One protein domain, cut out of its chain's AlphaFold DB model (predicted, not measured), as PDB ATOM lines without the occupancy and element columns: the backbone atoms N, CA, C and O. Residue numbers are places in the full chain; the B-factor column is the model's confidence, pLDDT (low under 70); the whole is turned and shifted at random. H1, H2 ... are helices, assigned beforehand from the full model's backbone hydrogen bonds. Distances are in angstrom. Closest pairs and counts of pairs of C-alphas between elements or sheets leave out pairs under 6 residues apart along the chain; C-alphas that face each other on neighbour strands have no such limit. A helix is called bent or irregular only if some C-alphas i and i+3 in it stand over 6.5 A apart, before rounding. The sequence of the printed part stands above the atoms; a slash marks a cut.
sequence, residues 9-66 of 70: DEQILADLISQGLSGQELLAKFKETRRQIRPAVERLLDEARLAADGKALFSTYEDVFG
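What this domain is: This is residues 9 to 66 of the 70 residues of the protein "AbrB family transcriptional regulator" of Desulfotomaculum profundi (UniProt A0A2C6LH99). One long helix, H2, makes most of the length, and the short helix H1 folds back before it and packs on its first part, residues 26 to 34, at a steep angle. At the other end of H2 a link without a named element leads to the one-turn helix H3, and residues 58 to 66 stick out there, touching neither of the other helices. The printed part has 58 residues with three named helices, in the order H1, H2, H3, and no named strand; the class is all helix. The whole is extended, with a radius of gyration of the C-alphas of 18.3 A, and its C-alphas span 55 by 23 by 14 A.

Where its parts are: H1 takes residues 9 to 18 and is 14.2 A long from first to last C-alpha; C-alpha 9 is at (3.332, -47.583, -49.674). After a tight link of 4 residues comes H2, residues 23 to 52, 43.2 A long, from C-alpha 23 at (-9.285, -55.720, -55.689) to C-alpha 52 at (12.328, -22.132, -39.192). H2 is neither bent nor irregular, but only just: C-alphas 35 and 38 are 6.4 A apart. After a short link of 8 residues comes H3, residues 61 to 65, 5.9 A long, which ends with C-alpha 65 at (-6.061, -10.352, -28.701).

How they stand to each other: H1 and H2 touch, with 9 pairs of C-alphas within 8 A. Their closest C-alphas are those of Leu 16 and Leu 26, 6.7 A apart. The two helices stand at a steep tilt of 56 degrees and run opposite ways, and their centres are 13.6 A apart. H2 touches H1 with residues 26 to 34 alone. Farther along H2, residues 38 to 45 stand free. H3 is apart from H1 and also apart from H2, which it follows. In H1 and H3 every O i to N i+4 pair is within hydrogen-bond range, and in H2 24 of 26 are.

The domain as a whole: The two C-alphas farthest apart are those of Gly 23 and Gly 66, at 55.6 A, while the first and last printed C-alphas, of Asp 9 and Gly 66, are 46.4 A apart. Residues 49 to 54, of which 49 to 52 belong to H2, stand free, and so do residues 58 to 66, of which 61 to 65 belong to H3. Without the stretches that stand free, the body has 35 residues and spans 45 by 16 by 15 A. The printed part has no cut, and neither link is long. The mean pLDDT of the printed part is 91.1, and no printed residue is under 70.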
ATOM      1  N   ASP A   9       4.125 -46.590 -48.936       91.50
ATOM      2  CA  ASP A   9       3.332 -47.583 -49.674       91.50
ATOM      3  C   ASP A   9       2.638 -48.569 -48.714       91.50
ATOM      4  O   ASP A   9       1.461 -48.877 -48.894       91.50
ATOM      5  N   GLU A  10       3.329 -49.019 -47.664       92.81
ATOM      6  CA  GLU A  10       2.775 -49.958 -46.682       92.81
ATOM      7  C   GLU A  10       1.681 -49.314 -45.823       92.81
ATOM      8  O   GLU A  10       0.616 -49.903 -45.641       92.81
ATOM      9  N   GLN A  11       1.893 -48.081 -45.353       93.31
ATOM     10  CA  GLN A  11       0.915 -47.359 -44.536       93.31
ATOM     11  C   GLN A  11      -0.337 -47.014 -45.345       93.31
ATOM     12  O   GLN A  11      -1.446 -47.190 -44.848       93.31
ATOM     13  N   ILE A  12      -0.179 -46.581 -46.602       93.50
ATOM     14  CA  ILE A  12      -1.316 -46.308 -47.490       93.50
ATOM     15  C   ILE A  12      -2.105 -47.599 -47.733       93.50
ATOM     16  O   ILE A  12      -3.332 -47.582 -47.676       93.50
ATOM     17  N   LEU A  13      -1.434 -48.726 -47.997       94.94
ATOM     18  CA  LEU A  13      -2.122 -50.005 -48.195       94.94
ATOM     19  C   LEU A  13      -2.851 -50.464 -46.933       94.94
ATOM     20  O   LEU A  13      -4.011 -50.856 -47.029       94.94
ATOM     21  N   ALA A  14      -2.204 -50.398 -45.768       96.44
ATOM     22  CA  ALA A  14      -2.809 -50.783 -44.498       96.44
ATOM     23  C   ALA A  14      -4.067 -49.954 -44.198       96.44
ATOM     24  O   ALA A  14      -5.101 -50.516 -43.838       96.44
ATOM     25  N   ASP A  15      -4.003 -48.641 -44.422       96.25
ATOM     26  CA  ASP A  15      -5.130 -47.736 -44.214       96.25
ATOM     27  C   ASP A  15      -6.290 -48.049 -45.174       96.25
ATOM     28  O   ASP A  15      -7.422 -48.257 -44.737       96.25
ATOM     29  N   LEU A  16      -6.013 -48.214 -46.471       96.69
ATOM     30  CA  LEU A  16      -7.045 -48.543 -47.459       96.69
ATOM     31  C   LEU A  16      -7.669 -49.931 -47.236       96.69
ATOM     32  O   LEU A  16      -8.871 -50.103 -47.428       96.69
ATOM     33  N   ILE A  17      -6.885 -50.917 -46.794       97.00
ATOM     34  CA  ILE A  17      -7.407 -52.237 -46.413       97.00
ATOM     35  C   ILE A  17      -8.287 -52.119 -45.163       97.00
ATOM     36  O   ILE A  17      -9.345 -52.745 -45.106       97.00
ATOM     37  N   SER A  18      -7.900 -51.296 -44.181       97.75
ATOM     38  CA  SER A  18      -8.698 -51.063 -42.967       97.75
ATOM     39  C   SER A  18     -10.045 -50.392 -43.260       97.75
ATOM     40  O   SER A  18     -11.038 -50.672 -42.591       97.75
ATOM     41  N   GLN A  19     -10.102 -49.579 -44.319       96.81
ATOM     42  CA  GLN A  19     -11.331 -48.991 -44.857       96.81
ATOM     43  C   GLN A  19     -12.208 -50.014 -45.613       96.81
ATOM     44  O   GLN A  19     -13.309 -49.679 -46.045       96.81
ATOM     45  N   GLY A  20     -11.747 -51.260 -45.772       97.06
ATOM     46  CA  GLY A  20     -12.477 -52.342 -46.433       97.06
ATOM     47  C   GLY A  20     -12.310 -52.394 -47.955       97.06
ATOM     48  O   GLY A  20     -12.993 -53.189 -48.604       97.06
ATOM     49  N   LEU A  21     -11.413 -51.589 -48.542       96.81
ATOM     50  CA  LEU A  21     -11.171 -51.624 -49.984       96.81
ATOM     51  C   LEU A  21     -10.449 -52.908 -50.392       96.81
ATOM     52  O   LEU A  21      -9.542 -53.397 -49.718       96.81
ATOM     53  N   SER A  22     -10.805 -53.431 -51.565       95.56
ATOM     54  CA  SER A  22     -10.166 -54.622 -52.126       95.56
ATOM     55  C   SER A  22     -10.136 -54.610 -53.657       95.56
ATOM     56  O   SER A  22     -10.777 -53.790 -54.320       95.56
ATOM     57  N   GLY A  23      -9.339 -55.509 -54.241       96.00
ATOM     58  CA  GLY A  23      -9.285 -55.720 -55.689       96.00
ATOM     59  C   GLY A  23      -8.913 -54.466 -56.490       96.00
ATOM     60  O   GLY A  23      -7.942 -53.773 -56.185       96.00
ATOM     61  N   GLN A  24      -9.669 -54.194 -57.558       97.25
ATOM     62  CA  GLN A  24      -9.413 -53.055 -58.450       97.25
ATOM     63  C   GLN A  24      -9.657 -51.704 -57.775       97.25
ATOM     64  O   GLN A  24      -8.960 -50.738 -58.082       97.25
ATOM     65  N   GLU A  25     -10.604 -51.640 -56.840       96.44
ATOM     66  CA  GLU A  25     -10.915 -50.413 -56.111       96.44
ATOM     67  C   GLU A  25      -9.746 -50.004 -55.208       96.44
ATOM     68  O   GLU A  25      -9.281 -48.865 -55.273       96.44
ATOM     69  N   LEU A  26      -9.179 -50.968 -54.472       97.31
ATOM     70  CA  LEU A  26      -7.968 -50.769 -53.673       97.31
ATOM     71  C   LEU A  26      -6.804 -50.273 -54.535       97.31
ATOM     72  O   LEU A  26      -6.127 -49.311 -54.178       97.31
ATOM     73  N   LEU A  27      -6.585 -50.895 -55.697       95.75
ATOM     74  CA  LEU A  27      -5.492 -50.513 -56.590       95.75
ATOM     75  C   LEU A  27      -5.668 -49.096 -57.156       95.75
ATOM     76  O   LEU A  27      -4.691 -48.351 -57.269       95.75
ATOM     77  N   ALA A  28      -6.896 -48.725 -57.528       96.62
ATOM     78  CA  ALA A  28      -7.207 -47.389 -58.021       96.62
ATOM     79  C   ALA A  28      -6.967 -46.338 -56.930       96.62
ATOM     80  O   ALA A  28      -6.253 -45.358 -57.166       96.62
ATOM     81  N   LYS A  29      -7.481 -46.588 -55.720       96.12
ATOM     82  CA  LYS A  29      -7.350 -45.666 -54.592       96.12
ATOM     83  C   LYS A  29      -5.907 -45.540 -54.114       96.12
ATOM     84  O   LYS A  29      -5.438 -44.434 -53.884       96.12
ATOM     85  N   PHE A  30      -5.162 -46.641 -54.082       94.31
ATOM     86  CA  PHE A  30      -3.739 -46.638 -53.749       94.31
ATOM     87  C   PHE A  30      -2.928 -45.742 -54.693       94.31
ATOM     88  O   PHE A  30      -2.152 -44.900 -54.243       94.31
ATOM     89  N   LYS A  31      -3.135 -45.871 -56.012       93.00
ATOM     90  CA  LYS A  31      -2.450 -45.033 -57.013       93.00
ATOM     91  C   LYS A  31      -2.813 -43.556 -56.872       93.00
ATOM     92  O   LYS A  31      -1.937 -42.706 -57.035       93.00
ATOM     93  N   GLU A  32      -4.080 -43.258 -56.588       93.44
ATOM     94  CA  GLU A  32      -4.553 -41.898 -56.331       93.44
ATOM     95  C   GLU A  32      -3.861 -41.295 -55.104       93.44
ATOM     96  O   GLU A  32      -3.180 -40.273 -55.235       93.44
ATOM     97  N   THR A  33      -3.952 -41.963 -53.950       91.31
ATOM     98  CA  THR A  33      -3.373 -41.498 -52.684       91.31
ATOM     99  C   THR A  33      -1.862 -41.330 -52.795       91.31
ATOM    100  O   THR A  33      -1.324 -40.265 -52.494       91.31
ATOM    101  N   ARG A  34      -1.158 -42.333 -53.331       88.31
ATOM    102  CA  ARG A  34       0.297 -42.288 -53.522       88.31
ATOM    103  C   ARG A  34       0.742 -41.104 -54.385       88.31
ATOM    104  O   ARG A  34       1.783 -40.506 -54.117       88.31
ATOM    105  N   ARG A  35      -0.036 -40.733 -55.410       89.81
ATOM    106  CA  ARG A  35       0.273 -39.569 -56.259       89.81
ATOM    107  C   ARG A  35       0.156 -38.247 -55.497       89.81
ATOM    108  O   ARG A  35       0.843 -37.294 -55.851       89.81
ATOM    109  N   GLN A  36      -0.702 -38.183 -54.483       89.50
ATOM    110  CA  GLN A  36      -0.935 -36.981 -53.680       89.50
ATOM    111  C   GLN A  36       0.018 -36.855 -52.489       89.50
ATOM    112  O   GLN A  36       0.355 -35.736 -52.110       89.50
ATOM    113  N   ILE A  37       0.493 -37.973 -51.935       87.94
ATOM    114  CA  ILE A  37       1.359 -37.984 -50.746       87.94
ATOM    115  C   ILE A  37       2.662 -37.223 -51.002       87.94
ATOM    116  O   ILE A  37       2.989 -36.302 -50.263       87.94
ATOM    117  N   ARG A  38       3.386 -37.550 -52.079       83.31
ATOM    118  CA  ARG A  38       4.680 -36.915 -52.370       83.31
ATOM    119  C   ARG A  38       4.616 -35.378 -52.431       83.31
ATOM    120  O   ARG A  38       5.370 -34.748 -51.695       83.31
ATOM    121  N   PRO A  39       3.751 -34.751 -53.254       89.44
ATOM    122  CA  PRO A  39       3.684 -33.294 -53.296       89.44
ATOM    123  C   PRO A  39       3.191 -32.684 -51.975       89.44
ATOM    124  O   PRO A  39       3.550 -31.550 -51.670       89.44
ATOM    125  N   ALA A  40       2.393 -33.403 -51.179       89.69
ATOM    126  CA  ALA A  40       1.988 -32.937 -49.854       89.69
ATOM    127  C   ALA A  40       3.166 -32.923 -48.864       89.69
ATOM    128  O   ALA A  40       3.341 -31.943 -48.148       89.69
ATOM    129  N   VAL A  41       4.011 -33.958 -48.870       87.69
ATOM    130  CA  VAL A  41       5.224 -34.022 -48.035       87.69
ATOM    131  C   VAL A  41       6.237 -32.953 -48.448       87.69
ATOM    132  O   VAL A  41       6.805 -32.282 -47.590       87.69
ATOM    133  N   GLU A  42       6.433 -32.746 -49.754       90.06
ATOM    134  CA  GLU A  42       7.309 -31.684 -50.268       90.06
ATOM    135  C   GLU A  42       6.831 -30.292 -49.810       90.06
ATOM    136  O   GLU A  42       7.653 -29.479 -49.390       90.06
ATOM    137  N   ARG A  43       5.513 -30.033 -49.807       91.50
ATOM    138  CA  ARG A  43       4.940 -28.790 -49.257       91.50
ATOM    139  C   ARG A  43       5.128 -28.667 -47.751       91.50
ATOM    140  O   ARG A  43       5.564 -27.619 -47.294       91.50
ATOM    141  N   LEU A  44       4.866 -29.733 -46.996       89.94
ATOM    142  CA  LEU A  44       5.047 -29.734 -45.544       89.94
ATOM    143  C   LEU A  44       6.494 -29.395 -45.154       89.94
ATOM    144  O   LEU A  44       6.726 -28.639 -44.213       89.94
ATOM    145  N   LEU A  45       7.471 -29.929 -45.894       90.69
ATOM    146  CA  LEU A  45       8.883 -29.620 -45.680       90.69
ATOM    147  C   LEU A  45       9.209 -28.153 -46.003       90.69
ATOM    148  O   LEU A  45       9.988 -27.529 -45.280       90.69
ATOM    149  N   ASP A  46       8.624 -27.604 -47.068       92.81
ATOM    150  CA  ASP A  46       8.788 -26.195 -47.435       92.81
ATOM    151  C   ASP A  46       8.198 -25.260 -46.369       92.81
ATOM    152  O   ASP A  46       8.877 -24.351 -45.896       92.81
ATOM    153  N   GLU A  47       6.987 -25.550 -45.893       89.69
ATOM    154  CA  GLU A  47       6.329 -24.810 -44.810       89.69
ATOM    155  C   GLU A  47       7.149 -24.848 -43.513       89.69
ATOM    156  O   GLU A  47       7.386 -23.808 -42.895       89.69
ATOM    157  N   ALA A  48       7.654 -26.025 -43.129       91.75
ATOM    158  CA  ALA A  48       8.520 -26.172 -41.961       91.75
ATOM    159  C   ALA A  48       9.809 -25.348 -42.098       91.75
ATOM    160  O   ALA A  48      10.274 -24.741 -41.129       91.75
ATOM    161  N   ARG A  49      10.374 -25.277 -43.308       91.38
ATOM    162  CA  ARG A  49      11.548 -24.451 -43.586       91.38
ATOM    163  C   ARG A  49      11.233 -22.961 -43.504       91.38
ATOM    164  O   ARG A  49      12.008 -22.226 -42.902       91.38
ATOM    165  N   LEU A  50      10.109 -22.513 -44.062       92.31
ATOM    166  CA  LEU A  50       9.659 -21.124 -43.943       92.31
ATOM    167  C   LEU A  50       9.444 -20.734 -42.477       92.31
ATOM    168  O   LEU A  50       9.827 -19.634 -42.082       92.31
ATOM    169  N   ALA A  51       8.888 -21.634 -41.664       89.38
ATOM    170  CA  ALA A  51       8.701 -21.414 -40.233       89.38
ATOM    171  C   ALA A  51      10.036 -21.296 -39.490       89.38
ATOM    172  O   ALA A  51      10.222 -20.355 -38.721       89.38
ATOM    173  N   ALA A  52      10.985 -22.192 -39.768       90.75
ATOM    174  CA  ALA A  52      12.328 -22.132 -39.192       90.75
ATOM    175  C   ALA A  52      13.089 -20.853 -39.591       90.75
ATOM    176  O   ALA A  52      13.795 -20.272 -38.771       90.75
ATOM    177  N   ASP A  53      12.904 -20.383 -40.827       90.94
ATOM    178  CA  ASP A  53      13.474 -19.133 -41.339       90.94
ATOM    179  C   ASP A  53      12.769 -17.868 -40.796       90.94
ATOM    180  O   ASP A  53      13.178 -16.755 -41.132       90.94
ATOM    181  N   GLY A  54      11.691 -18.007 -40.012       84.94
ATOM    182  CA  GLY A  54      10.877 -16.883 -39.526       84.94
ATOM    183  C   GLY A  54      10.070 -16.171 -40.620       84.94
ATOM    184  O   GLY A  54       9.654 -15.030 -40.442       84.94
ATOM    185  N   LYS A  55       9.876 -16.824 -41.771       84.62
ATOM    186  CA  LYS A  55       9.145 -16.312 -42.945       84.62
ATOM    187  C   LYS A  55       7.750 -16.913 -43.090       84.62
ATOM    188  O   LYS A  55       7.021 -16.535 -44.005       84.62
ATOM    189  N   ALA A  56       7.396 -17.879 -42.244       82.88
ATOM    190  CA  ALA A  56       6.034 -18.385 -42.196       82.88
ATOM    191  C   ALA A  56       5.081 -17.295 -41.708       82.88
ATOM    192  O   ALA A  56       5.465 -16.400 -40.958       82.88
ATOM    193  N   LEU A  57       3.820 -17.405 -42.119       78.06
ATOM    194  CA  LEU A  57       2.745 -16.616 -41.535       78.06
ATOM    195  C   LEU A  57       2.670 -16.923 -40.038       78.06
ATOM    196  O   LEU A  57       2.430 -18.062 -39.641       78.06
ATOM    197  N   PHE A  58       2.876 -15.899 -39.222       76.81
ATOM    198  CA  PHE A  58       2.642 -15.943 -37.788       76.81
ATOM    199  C   PHE A  58       1.672 -14.826 -37.420       76.81
ATOM    200  O   PHE A  58       1.639 -13.779 -38.066       76.81
ATOM    201  N   SER A  59       0.882 -15.065 -36.381       83.62
ATOM    202  CA  SER A  59       0.068 -14.037 -35.741       83.62
ATOM    203  C   SER A  59       0.703 -13.714 -34.400       83.62
ATOM    204  O   SER A  59       1.052 -14.616 -33.634       83.62
ATOM    205  N   THR A  60       0.903 -12.433 -34.137       85.50
ATOM    206  CA  THR A  60       1.381 -11.946 -32.846       85.50
ATOM    207  C   THR A  60       0.260 -11.982 -31.806       85.50
ATOM    208  O   THR A  60      -0.911 -12.167 -32.134       85.50
ATOM    209  N   TYR A  61       0.610 -11.798 -30.529       84.75
ATOM    210  CA  TYR A  61      -0.387 -11.655 -29.463       84.75
ATOM    211  C   TYR A  61      -1.372 -10.519 -29.775       84.75
ATOM    212  O   TYR A  61      -2.579 -10.694 -29.640       84.75
ATOM    213  N   GLU A  62      -0.865  -9.391 -30.275       88.62
ATOM    214  CA  GLU A  62      -1.681  -8.238 -30.660       88.62
ATOM    215  C   GLU A  62      -2.596  -8.542 -31.857       88.62
ATOM    216  O   GLU A  62      -3.740  -8.093 -31.861       88.62
ATOM    217  N   ASP A  63      -2.163  -9.360 -32.825       87.25
ATOM    218  CA  ASP A  63      -3.017  -9.775 -33.954       87.25
ATOM    219  C   ASP A  63      -4.225 -10.618 -33.510       87.25
ATOM    220  O   ASP A  63      -5.257 -10.626 -34.182       87.25
ATOM    221  N   VAL A  64      -4.102 -11.353 -32.398       89.50
ATOM    222  CA  VAL A  64      -5.144 -12.268 -31.903       89.50
ATOM    223  C   VAL A  64      -6.013 -11.621 -30.823       89.50
ATOM    224  O   VAL A  64      -7.228 -11.818 -30.816       89.50
ATOM    225  N   PHE A  65      -5.406 -10.868 -29.907       90.12
ATOM    226  CA  PHE A  65      -6.061 -10.352 -28.701       90.12
ATOM    227  C   PHE A  65      -6.224  -8.827 -28.696       90.12
ATOM    228  O   PHE A  65      -6.928  -8.300 -27.836       90.12
ATOM    229  N   GLY A  66      -5.629  -8.124 -29.663       86.12
ATOM    230  CA  GLY A  66      -5.557  -6.667 -29.675       86.12
ATOM    231  C   GLY A  66      -4.526  -6.120 -28.685       86.12
ATOM    232  O   GLY A  66      -3.845  -6.862 -27.976       86.12
TER     233      GLY A  66